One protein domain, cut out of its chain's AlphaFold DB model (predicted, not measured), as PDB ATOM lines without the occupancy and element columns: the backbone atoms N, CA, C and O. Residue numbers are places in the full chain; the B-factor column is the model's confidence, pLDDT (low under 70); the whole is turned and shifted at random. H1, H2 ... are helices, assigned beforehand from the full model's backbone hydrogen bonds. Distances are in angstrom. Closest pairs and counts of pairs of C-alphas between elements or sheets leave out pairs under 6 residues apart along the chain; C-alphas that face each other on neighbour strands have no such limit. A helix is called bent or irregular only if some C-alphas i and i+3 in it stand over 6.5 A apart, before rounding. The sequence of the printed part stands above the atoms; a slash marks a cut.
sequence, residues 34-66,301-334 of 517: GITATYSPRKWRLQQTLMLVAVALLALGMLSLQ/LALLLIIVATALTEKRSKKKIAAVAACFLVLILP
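Overview. This is residues 34 to 66 and 301 to 334 of the 517 residues of the protein "VWA domain-containing protein" of Phnomibacter ginsenosidimutans (UniProt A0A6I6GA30). Three helices stand side by side in one row, a single layer with H2 in the middle, the long H1 on one side of it and H3 on the other, and neighbours run in opposite ways. H1 and H3 never meet, and the row does not close into a rounded bundle; the long dimension follows H1 together with the stretches before and after it, from Gly 34 to Gln 66. The printed part has 67 residues with three named helices, in the order H1, H2, H3 along the chain, and no named strand; the class is all helix. The whole is loose, with a radius of gyration of the C-alphas of 14.4 A, and the C-alphas span 52 by 26 by 11 A.

Along the chain. Start at Gly 34, whose C-alpha is at (23.768, 0.828, -40.182), and read on through residues 34 to 40, which come before the first named helix. Find C-alpha 41 at (10.621, -6.729, -36.421); here H1 begins, and it runs through residues 41 to 62, from Pro 41 to Met 62. It is the longest helix, with 22 residues and 31.8 A from first to last C-alpha, and as you read along it y falls to C-alpha 62 at (-1.817, -35.113, -43.623). Residues 63 to 66 follow, and then the numbering jumps to 301. H2 begins right there, with C-alpha 301 at (-4.122, -22.817, -48.140), and holds residues 301 to 311, Leu 301 to Ala 311, over 15.4 A. After residues 312 to 317 comes H3, residues 318 to 334, from Lys 318 to Pro 334, 25.7 A from first to last C-alpha. Its last C-alpha, that of Pro 334, is at (-4.599, -26.988, -62.226). H3 is neither bent nor irregular, but only just: C-alphas 331 and 334 are 6.5 A apart.

Arrangement. Look first at H1 and H2, which touch, with 21 pairs of C-alphas within 8 A. Their closest C-alphas are those of Ala 54 and Ala 302, 4.3 A apart, and their centres are 8.5 A apart. Their lines stand at a shallow tilt of 24 degrees, and they run opposite ways. Go on to H2 and H3, which form a helical hairpin. They touch with 7 pairs of C-alphas within 8 A, the closest being those of Ile 307 and Val 324 at 6.2 A. Their centres are 11.1 A apart; they run opposite ways at a shallow tilt of 16 degrees. H1 and H3 are apart: no C-alpha of the one is within 8 A of the other. In the backbone of H1 and H2 you will find every O i to N i+4 pair within hydrogen-bond range, and in H3 12 of 13 such pairs.

Size, cuts and confidence. The two C-alphas farthest apart are those of Gly 34 and Gln 66, at 52.7 A, while the first and last printed C-alphas, those of Gly 34 and Pro 334, are 45.4 A apart. At the jump in numbering, residues 67 to 300 are cut out and not printed, and C-alphas 66 and 301 are 17.4 A apart across the cut; the link from H1 to H2 runs across it. The link from H2 to H3, 6 residues, is short. Read the B-factor column for the pLDDT of this predicted model: its mean over the printed residues is 72.4. It is 82 for H1, 82 for H2 and 61 for H3. Confidence is low, under 70, at 31 printed residues: 34 to 39, 41, 64, 66 and 313 to 334, the last stretch taking in H3.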
ATOM      1  N   GLY A  34      23.624   1.044 -38.737       62.59
ATOM      2  CA  GLY A  34      23.768   0.828 -40.182       62.59
ATOM      3  C   GLY A  34      23.390  -0.588 -40.637       62.59
ATOM      4  O   GLY A  34      22.732  -0.755 -41.665       62.59
ATOM      5  N   ILE A  35      23.743  -1.612 -39.853       61.78
ATOM      6  CA  ILE A  35      23.444  -3.019 -40.173       61.78
ATOM      7  C   ILE A  35      21.965  -3.360 -39.901       61.78
ATOM      8  O   ILE A  35      21.382  -4.182 -40.607       61.78
ATOM      9  N   THR A  36      21.323  -2.705 -38.924       60.75
ATOM     10  CA  THR A  36      19.918  -2.959 -38.545       60.75
ATOM     11  C   THR A  36      18.897  -2.027 -39.206       60.75
ATOM     12  O   THR A  36      17.701  -2.294 -39.113       60.75
ATOM     13  N   ALA A  37      19.323  -0.987 -39.936       57.28
ATOM     14  CA  ALA A  37      18.435  -0.007 -40.583       57.28
ATOM     15  C   ALA A  37      17.418  -0.611 -41.572       57.28
ATOM     16  O   ALA A  37      16.389  -0.004 -41.864       57.28
ATOM     17  N   THR A  38      17.684  -1.810 -42.093       60.16
ATOM     18  CA  THR A  38      16.790  -2.518 -43.025       60.16
ATOM     19  C   THR A  38      15.890  -3.562 -42.353       60.16
ATOM     20  O   THR A  38      15.027  -4.129 -43.023       60.16
ATOM     21  N   TYR A  39      16.042  -3.782 -41.042       63.31
ATOM     22  CA  TYR A  39      15.315  -4.798 -40.279       63.31
ATOM     23  C   TYR A  39      13.974  -4.270 -39.751       63.31
ATOM     24  O   TYR A  39      13.908  -3.264 -39.042       63.31
ATOM     25  N   SER A  40      12.882  -4.979 -40.046       71.75
ATOM     26  CA  SER A  40      11.541  -4.671 -39.553       71.75
ATOM     27  C   SER A  40      11.018  -5.811 -38.670       71.75
ATOM     28  O   SER A  40      10.499  -6.812 -39.174       71.75
ATOM     29  N   PRO A  41      11.023  -5.655 -37.331       66.62
ATOM     30  CA  PRO A  41      10.621  -6.729 -36.421       66.62
ATOM     31  C   PRO A  41       9.156  -7.158 -36.593       66.62
ATOM     32  O   PRO A  41       8.817  -8.310 -36.331       66.62
ATOM     33  N   ARG A  42       8.270  -6.260 -37.054       73.31
ATOM     34  CA  ARG A  42       6.857  -6.585 -37.326       73.31
ATOM     35  C   ARG A  42       6.702  -7.513 -38.531       73.31
ATOM     36  O   ARG A  42       5.923  -8.455 -38.460       73.31
ATOM     37  N   LYS A  43       7.455  -7.271 -39.612       73.62
ATOM     38  CA  LYS A  43       7.420  -8.112 -40.819       73.62
ATOM     39  C   LYS A  43       8.032  -9.479 -40.556       73.62
ATOM     40  O   LYS A  43       7.450 -10.479 -40.958       73.62
ATOM     41  N   TRP A  44       9.140  -9.516 -39.817       73.69
ATOM     42  CA  TRP A  44       9.757 -10.772 -39.410       73.69
ATOM     43  C   TRP A  44       8.811 -11.618 -38.545       73.69
ATOM     44  O   TRP A  44       8.592 -12.787 -38.853       73.69
ATOM     45  N   ARG A  45       8.164 -11.028 -37.525       77.88
ATOM     46  CA  ARG A  45       7.162 -11.743 -36.710       77.88
ATOM     47  C   ARG A  45       5.986 -12.238 -37.548       77.88
ATOM     48  O   ARG A  45       5.624 -13.399 -37.416       77.88
ATOM     49  N   LEU A  46       5.443 -11.397 -38.434       81.88
ATOM     50  CA  LEU A  46       4.340 -11.775 -39.324       81.88
ATOM     51  C   LEU A  46       4.721 -12.952 -40.239       81.88
ATOM     52  O   LEU A  46       3.943 -13.888 -40.407       81.88
ATOM     53  N   GLN A  47       5.939 -12.943 -40.785       80.31
ATOM     54  CA  GLN A  47       6.467 -14.037 -41.597       80.31
ATOM     55  C   GLN A  47       6.564 -15.343 -40.795       80.31
ATOM     56  O   GLN A  47       6.097 -16.375 -41.273       80.31
ATOM     57  N   GLN A  48       7.124 -15.307 -39.580       80.25
ATOM     58  CA  GLN A  48       7.226 -16.500 -38.730       80.25
ATOM     59  C   GLN A  48       5.850 -17.030 -38.316       80.25
ATOM     60  O   GLN A  48       5.632 -18.239 -38.336       80.25
ATOM     61  N   THR A  49       4.890 -16.148 -38.011       86.31
ATOM     62  CA  THR A  49       3.520 -16.571 -37.686       86.31
ATOM     63  C   THR A  49       2.831 -17.232 -38.877       86.31
ATOM     64  O   THR A  49       2.227 -18.285 -38.711       86.31
ATOM     65  N   LEU A  50       2.968 -16.676 -40.087       85.50
ATOM     66  CA  LEU A  50       2.393 -17.273 -41.299       85.50
ATOM     67  C   LEU A  50       3.025 -18.635 -41.614       85.50
ATOM     68  O   LEU A  50       2.323 -19.559 -42.013       85.50
ATOM     69  N   MET A  51       4.335 -18.772 -41.394       81.31
ATOM     70  CA  MET A  51       5.062 -20.019 -41.619       81.31
ATOM     71  C   MET A  51       4.663 -21.108 -40.611       81.31
ATOM     72  O   MET A  51       4.445 -22.248 -41.011       81.31
ATOM     73  N   LEU A  52       4.479 -20.758 -39.333       86.75
ATOM     74  CA  LEU A  52       3.963 -21.683 -38.317       86.75
ATOM     75  C   LEU A  52       2.531 -22.137 -38.622       86.75
ATOM     76  O   LEU A  52       2.238 -23.328 -38.540       86.75
ATOM     77  N   VAL A  53       1.654 -21.213 -39.029       91.50
ATOM     78  CA  VAL A  53       0.273 -21.542 -39.419       91.50
ATOM     79  C   VAL A  53       0.254 -22.461 -40.644       91.50
ATOM     80  O   VAL A  53      -0.506 -23.426 -40.670       91.50
ATOM     81  N   ALA A  54       1.119 -22.225 -41.632       87.19
ATOM     82  CA  ALA A  54       1.222 -23.095 -42.801       87.19
ATOM     83  C   ALA A  54       1.670 -24.521 -42.441       87.19
ATOM     84  O   ALA A  54       1.081 -25.485 -42.926       87.19
ATOM     85  N   VAL A  55       2.670 -24.673 -41.566       86.44
ATOM     86  CA  VAL A  55       3.127 -25.994 -41.097       86.44
ATOM     87  C   VAL A  55       2.019 -26.722 -40.331       86.44
ATOM     88  O   VAL A  55       1.805 -27.911 -40.559       86.44
ATOM     89  N   ALA A  56       1.265 -26.014 -39.484       88.75
ATOM     90  CA  ALA A  56       0.125 -26.591 -38.773       88.75
ATOM     91  C   ALA A  56      -0.973 -27.080 -39.737       88.75
ATOM     92  O   ALA A  56      -1.502 -28.177 -39.567       88.75
ATOM     93  N   LEU A  57      -1.279 -26.306 -40.784       87.75
ATOM     94  CA  LEU A  57      -2.253 -26.692 -41.809       87.75
ATOM     95  C   LEU A  57      -1.787 -27.882 -42.659       87.75
ATOM     96  O   LEU A  57      -2.610 -28.728 -43.002       87.75
ATOM     97  N   LEU A  58      -0.487 -27.996 -42.962       84.25
ATOM     98  CA  LEU A  58       0.067 -29.183 -43.625       84.25
ATOM     99  C   LEU A  58      -0.065 -30.426 -42.744       84.25
ATOM    100  O   LEU A  58      -0.517 -31.461 -43.230       84.25
ATOM    101  N   ALA A  59       0.262 -30.317 -41.453       84.50
ATOM    102  CA  ALA A  59       0.100 -31.420 -40.507       84.50
ATOM    103  C   ALA A  59      -1.371 -31.870 -40.413       84.50
ATOM    104  O   ALA A  59      -1.657 -33.063 -40.507       84.50
ATOM    105  N   LEU A  60      -2.312 -30.922 -40.327       85.44
ATOM    106  CA  LEU A  60      -3.757 -31.193 -40.340       85.44
ATOM    107  C   LEU A  60      -4.247 -31.783 -41.671       85.44
ATOM    108  O   LEU A  60      -5.120 -32.647 -41.677       85.44
ATOM    109  N   GLY A  61      -3.676 -31.358 -42.799       82.06
ATOM    110  CA  GLY A  61      -3.961 -31.939 -44.110       82.06
ATOM    111  C   GLY A  61      -3.505 -33.397 -44.219       82.06
ATOM    112  O   GLY A  61      -4.231 -34.216 -44.778       82.06
ATOM    113  N   MET A  62      -2.345 -33.739 -43.645       77.00
ATOM    114  CA  MET A  62      -1.817 -35.113 -43.623       77.00
ATOM    115  C   MET A  62      -2.627 -36.044 -42.719       77.00
ATOM    116  O   MET A  62      -2.801 -37.214 -43.052       77.00
ATOM    117  N   LEU A  63      -3.198 -35.509 -41.637       83.00
ATOM    118  CA  LEU A  63      -4.146 -36.222 -40.774       83.00
ATOM    119  C   LEU A  63      -5.443 -36.622 -41.499       83.00
ATOM    120  O   LEU A  63      -6.227 -37.377 -40.938       83.00
ATOM    121  N   SER A  64      -5.648 -36.163 -42.745       67.12
ATOM    122  CA  SER A  64      -6.747 -36.574 -43.624       67.12
ATOM    123  C   SER A  64      -8.097 -36.493 -42.918       67.12
ATOM    124  O   SER A  64      -8.779 -37.500 -42.752       67.12
ATOM    125  N   LEU A  65      -8.474 -35.280 -42.493       73.75
ATOM    126  CA  LEU A  65      -9.766 -35.037 -41.855       73.75
ATOM    127  C   LEU A  65     -10.893 -35.445 -42.817       73.75
ATOM    128  O   LEU A  65     -11.117 -34.806 -43.849       73.75
ATOM    129  N   GLN A  66     -11.562 -36.538 -42.479       67.50
ATOM    130  CA  GLN A  66     -12.627 -37.135 -43.268       67.50
ATOM    131  C   GLN A  66     -13.956 -36.892 -42.559       67.50
ATOM    132  O   GLN A  66     -14.086 -37.168 -41.368       67.50
ATOM    133  N   LEU A 301      -4.217 -23.983 -49.021       86.56
ATOM    134  CA  LEU A 301      -4.122 -22.817 -48.140       86.56
ATOM    135  C   LEU A 301      -2.729 -22.696 -47.503       86.56
ATOM    136  O   LEU A 301      -2.167 -21.602 -47.459       86.56
ATOM    137  N   ALA A 302      -2.138 -23.807 -47.060       85.69
ATOM    138  CA  ALA A 302      -0.793 -23.810 -46.495       85.69
ATOM    139  C   ALA A 302       0.274 -23.373 -47.511       85.69
ATOM    140  O   ALA A 302       1.125 -22.538 -47.198       85.69
ATOM    141  N   LEU A 303       0.202 -23.883 -48.746       84.81
ATOM    142  CA  LEU A 303       1.098 -23.479 -49.832       84.81
ATOM    143  C   LEU A 303       0.966 -21.984 -50.142       84.81
ATOM    144  O   LEU A 303       1.977 -21.295 -50.289       84.81
ATOM    145  N   LEU A 304      -0.261 -21.456 -50.166       86.31
ATOM    146  CA  LEU A 304      -0.506 -20.028 -50.352       86.31
ATOM    147  C   LEU A 304       0.129 -19.188 -49.234       86.31
ATOM    148  O   LEU A 304       0.789 -18.188 -49.521       86.31
ATOM    149  N   LEU A 305       0.008 -19.608 -47.973       86.38
ATOM    150  CA  LEU A 305       0.628 -18.902 -46.848       86.38
ATOM    151  C   LEU A 305       2.160 -18.923 -46.907       86.38
ATOM    152  O   LEU A 305       2.783 -17.906 -46.603       86.38
ATOM    153  N   ILE A 306       2.777 -20.022 -47.355       81.88
ATOM    154  CA  ILE A 306       4.234 -20.105 -47.573       81.88
ATOM    155  C   ILE A 306       4.673 -19.118 -48.662       81.88
ATOM    156  O   ILE A 306       5.676 -18.412 -48.513       81.88
ATOM    157  N   ILE A 307       3.903 -19.012 -49.746       80.81
ATOM    158  CA  ILE A 307       4.181 -18.063 -50.828       80.81
ATOM    159  C   ILE A 307       4.083 -16.615 -50.321       80.81
ATOM    160  O   ILE A 307       4.989 -15.813 -50.551       80.81
ATOM    161  N   VAL A 308       3.036 -16.279 -49.564       83.81
ATOM    162  CA  VAL A 308       2.882 -14.943 -48.964       83.81
ATOM    163  C   VAL A 308       4.005 -14.653 -47.961       83.81
ATOM    164  O   VAL A 308       4.594 -13.571 -47.990       83.81
ATOM    165  N   ALA A 309       4.367 -15.620 -47.116       81.19
ATOM    166  CA  ALA A 309       5.447 -15.481 -46.140       81.19
ATOM    167  C   ALA A 309       6.805 -15.216 -46.816       81.19
ATOM    168  O   ALA A 309       7.561 -14.351 -46.374       81.19
ATOM    169  N   THR A 310       7.105 -15.904 -47.920       74.81
ATOM    170  CA  THR A 310       8.349 -15.688 -48.683       74.81
ATOM    171  C   THR A 310       8.351 -14.364 -49.459       74.81
ATOM    172  O   THR A 310       9.407 -13.743 -49.605       74.81
ATOM    173  N   ALA A 311       7.193 -13.859 -49.888       74.44
ATOM    174  CA  ALA A 311       7.074 -12.543 -50.524       74.44
ATOM    175  C   ALA A 311       7.345 -11.371 -49.559       74.44
ATOM    176  O   ALA A 311       7.811 -10.313 -49.987       74.44
ATOM    177  N   LEU A 312       7.103 -11.560 -48.257       71.75
ATOM    178  CA  LEU A 312       7.320 -10.549 -47.213       71.75
ATOM    179  C   LEU A 312       8.802 -10.337 -46.838       71.75
ATOM    180  O   LEU A 312       9.096  -9.477 -46.003       71.75
ATOM    181  N   THR A 313       9.737 -11.066 -47.464       64.81
ATOM    182  CA  THR A 313      11.174 -10.997 -47.152       64.81
ATOM    183  C   THR A 313      11.756  -9.586 -47.352       64.81
ATOM    184  O   THR A 313      11.544  -8.936 -48.377       64.81
ATOM    185  N   GLU A 314      12.568  -9.132 -46.391       60.06
ATOM    186  CA  GLU A 314      13.051  -7.745 -46.256       60.06
ATOM    187  C   GLU A 314      13.911  -7.234 -47.428       60.06
ATOM    188  O   GLU A 314      13.875  -6.046 -47.753       60.06
ATOM    189  N   LYS A 315      14.623  -8.117 -48.141       58.03
ATOM    190  CA  LYS A 315      15.316  -7.761 -49.391       58.03
ATOM    191  C   LYS A 315      14.403  -8.007 -50.592       58.03
ATOM    192  O   LYS A 315      14.328  -9.131 -51.099       58.03
ATOM    193  N   ARG A 316      13.771  -6.935 -51.091       53.16
ATOM    194  CA  ARG A 316      13.042  -6.901 -52.375       53.16
ATOM    195  C   ARG A 316      13.991  -7.178 -53.548       53.16
ATOM    196  O   ARG A 316      14.450  -6.272 -54.236       53.16
ATOM    197  N   SER A 317      14.276  -8.448 -53.805       59.88
ATOM    198  CA  SER A 317      14.871  -8.874 -55.068       59.88
ATOM    199  C   SER A 317      13.755  -9.085 -56.084       59.88
ATOM    200  O   SER A 317      12.881  -9.927 -55.872       59.88
ATOM    201  N   LYS A 318      13.802  -8.361 -57.211       59.22
ATOM    202  CA  LYS A 318      12.852  -8.526 -58.329       59.22
ATOM    203  C   LYS A 318      12.754  -9.993 -58.789       59.22
ATOM    204  O   LYS A 318      11.679 -10.438 -59.172       59.22
ATOM    205  N   LYS A 319      13.840 -10.770 -58.646       62.88
ATOM    206  CA  LYS A 319      13.891 -12.211 -58.956       62.88
ATOM    207  C   LYS A 319      13.035 -13.067 -58.013       62.88
ATOM    208  O   LYS A 319      12.424 -14.026 -58.463       62.88
ATOM    209  N   LYS A 320      12.953 -12.718 -56.721       61.84
ATOM    210  CA  LYS A 320      12.126 -13.448 -55.738       61.84
ATOM    211  C   LYS A 320      10.635 -13.178 -55.935       61.84
ATOM    212  O   LYS A 320       9.838 -14.097 -55.831       61.84
ATOM    213  N   ILE A 321      10.276 -11.940 -56.283       63.97
ATOM    214  CA  ILE A 321       8.893 -11.563 -56.619       63.97
ATOM    215  C   ILE A 321       8.444 -12.289 -57.896       63.97
ATOM    216  O   ILE A 321       7.348 -12.837 -57.928       63.97
ATOM    217  N   ALA A 322       9.311 -12.363 -58.912       63.31
ATOM    218  CA  ALA A 322       9.039 -13.119 -60.134       63.31
ATOM    219  C   ALA A 322       8.895 -14.631 -59.877       63.31
ATOM    220  O   ALA A 322       7.992 -15.251 -60.425       63.31
ATOM    221  N   ALA A 323       9.730 -15.216 -59.009       64.44
ATOM    222  CA  ALA A 323       9.617 -16.624 -58.622       64.44
ATOM    223  C   ALA A 323       8.311 -16.920 -57.864       64.44
ATOM    224  O   ALA A 323       7.636 -17.896 -58.168       64.44
ATOM    225  N   VAL A 324       7.912 -16.043 -56.936       65.25
ATOM    226  CA  VAL A 324       6.625 -16.137 -56.229       65.25
ATOM    227  C   VAL A 324       5.449 -16.036 -57.203       65.25
ATOM    228  O   VAL A 324       4.547 -16.867 -57.146       65.25
ATOM    229  N   ALA A 325       5.474 -15.076 -58.132       63.06
ATOM    230  CA  ALA A 325       4.435 -14.929 -59.150       63.06
ATOM    231  C   ALA A 325       4.364 -16.145 -60.094       63.06
ATOM    232  O   ALA A 325       3.270 -16.583 -60.436       63.06
ATOM    233  N   ALA A 326       5.508 -16.733 -60.460       66.38
ATOM    234  CA  ALA A 326       5.569 -17.947 -61.272       66.38
ATOM    235  C   ALA A 326       5.017 -19.174 -60.528       66.38
ATOM    236  O   ALA A 326       4.224 -19.919 -61.096       66.38
ATOM    237  N   CYS A 327       5.358 -19.359 -59.247       65.81
ATOM    238  CA  CYS A 327       4.773 -20.417 -58.417       65.81
ATOM    239  C   CYS A 327       3.259 -20.237 -58.244       65.81
ATOM    240  O   CYS A 327       2.529 -21.222 -58.296       65.81
ATOM    241  N   PHE A 328       2.782 -18.997 -58.091       63.56
ATOM    242  CA  PHE A 328       1.352 -18.688 -58.019       63.56
ATOM    243  C   PHE A 328       0.642 -19.007 -59.345       63.56
ATOM    244  O   PHE A 328      -0.412 -19.630 -59.336       63.56
ATOM    245  N   LEU A 329       1.253 -18.681 -60.491       62.31
ATOM    246  CA  LEU A 329       0.729 -19.018 -61.821       62.31
ATOM    247  C   LEU A 329       0.640 -20.543 -62.034       62.31
ATOM    248  O   LEU A 329      -0.372 -21.033 -62.526       62.31
ATOM    249  N   VAL A 330       1.657 -21.300 -61.597       63.75
ATOM    250  CA  VAL A 330       1.690 -22.779 -61.642       63.75
ATOM    251  C   VAL A 330       0.654 -23.413 -60.702       63.75
ATOM    252  O   VAL A 330       0.101 -24.458 -61.032       63.75
ATOM    253  N   LEU A 331       0.337 -22.772 -59.573       57.50
ATOM    254  CA  LEU A 331      -0.718 -23.199 -58.644       57.50
ATOM    255  C   LEU A 331      -2.142 -22.886 -59.137       57.50
ATOM    256  O   LEU A 331      -3.077 -23.544 -58.690       57.50
ATOM    257  N   ILE A 332      -2.316 -21.922 -60.052       56.53
ATOM    258  CA  ILE A 332      -3.608 -21.590 -60.693       56.53
ATOM    259  C   ILE A 332      -3.848 -22.444 -61.956       56.53
ATOM    260  O   ILE A 332      -4.990 -22.728 -62.321       56.53
ATOM    261  N   LEU A 333      -2.782 -22.935 -62.594       52.31
ATOM    262  CA  LEU A 333      -2.831 -23.841 -63.749       52.31
ATOM    263  C   LEU A 333      -3.608 -25.176 -63.565       52.31
ATOM    264  O   LEU A 333      -4.115 -25.667 -64.577       52.31
ATOM    265  N   PRO A 334      -3.812 -25.767 -62.364       50.75
ATOM    266  CA  PRO A 334      -4.599 -26.988 -62.226       50.75
ATOM    267  C   PRO A 334      -6.119 -26.761 -62.256       50.75
ATOM    268  O   PRO A 334      -6.867 -27.727 -62.184       50.75
TER     269      PRO A 334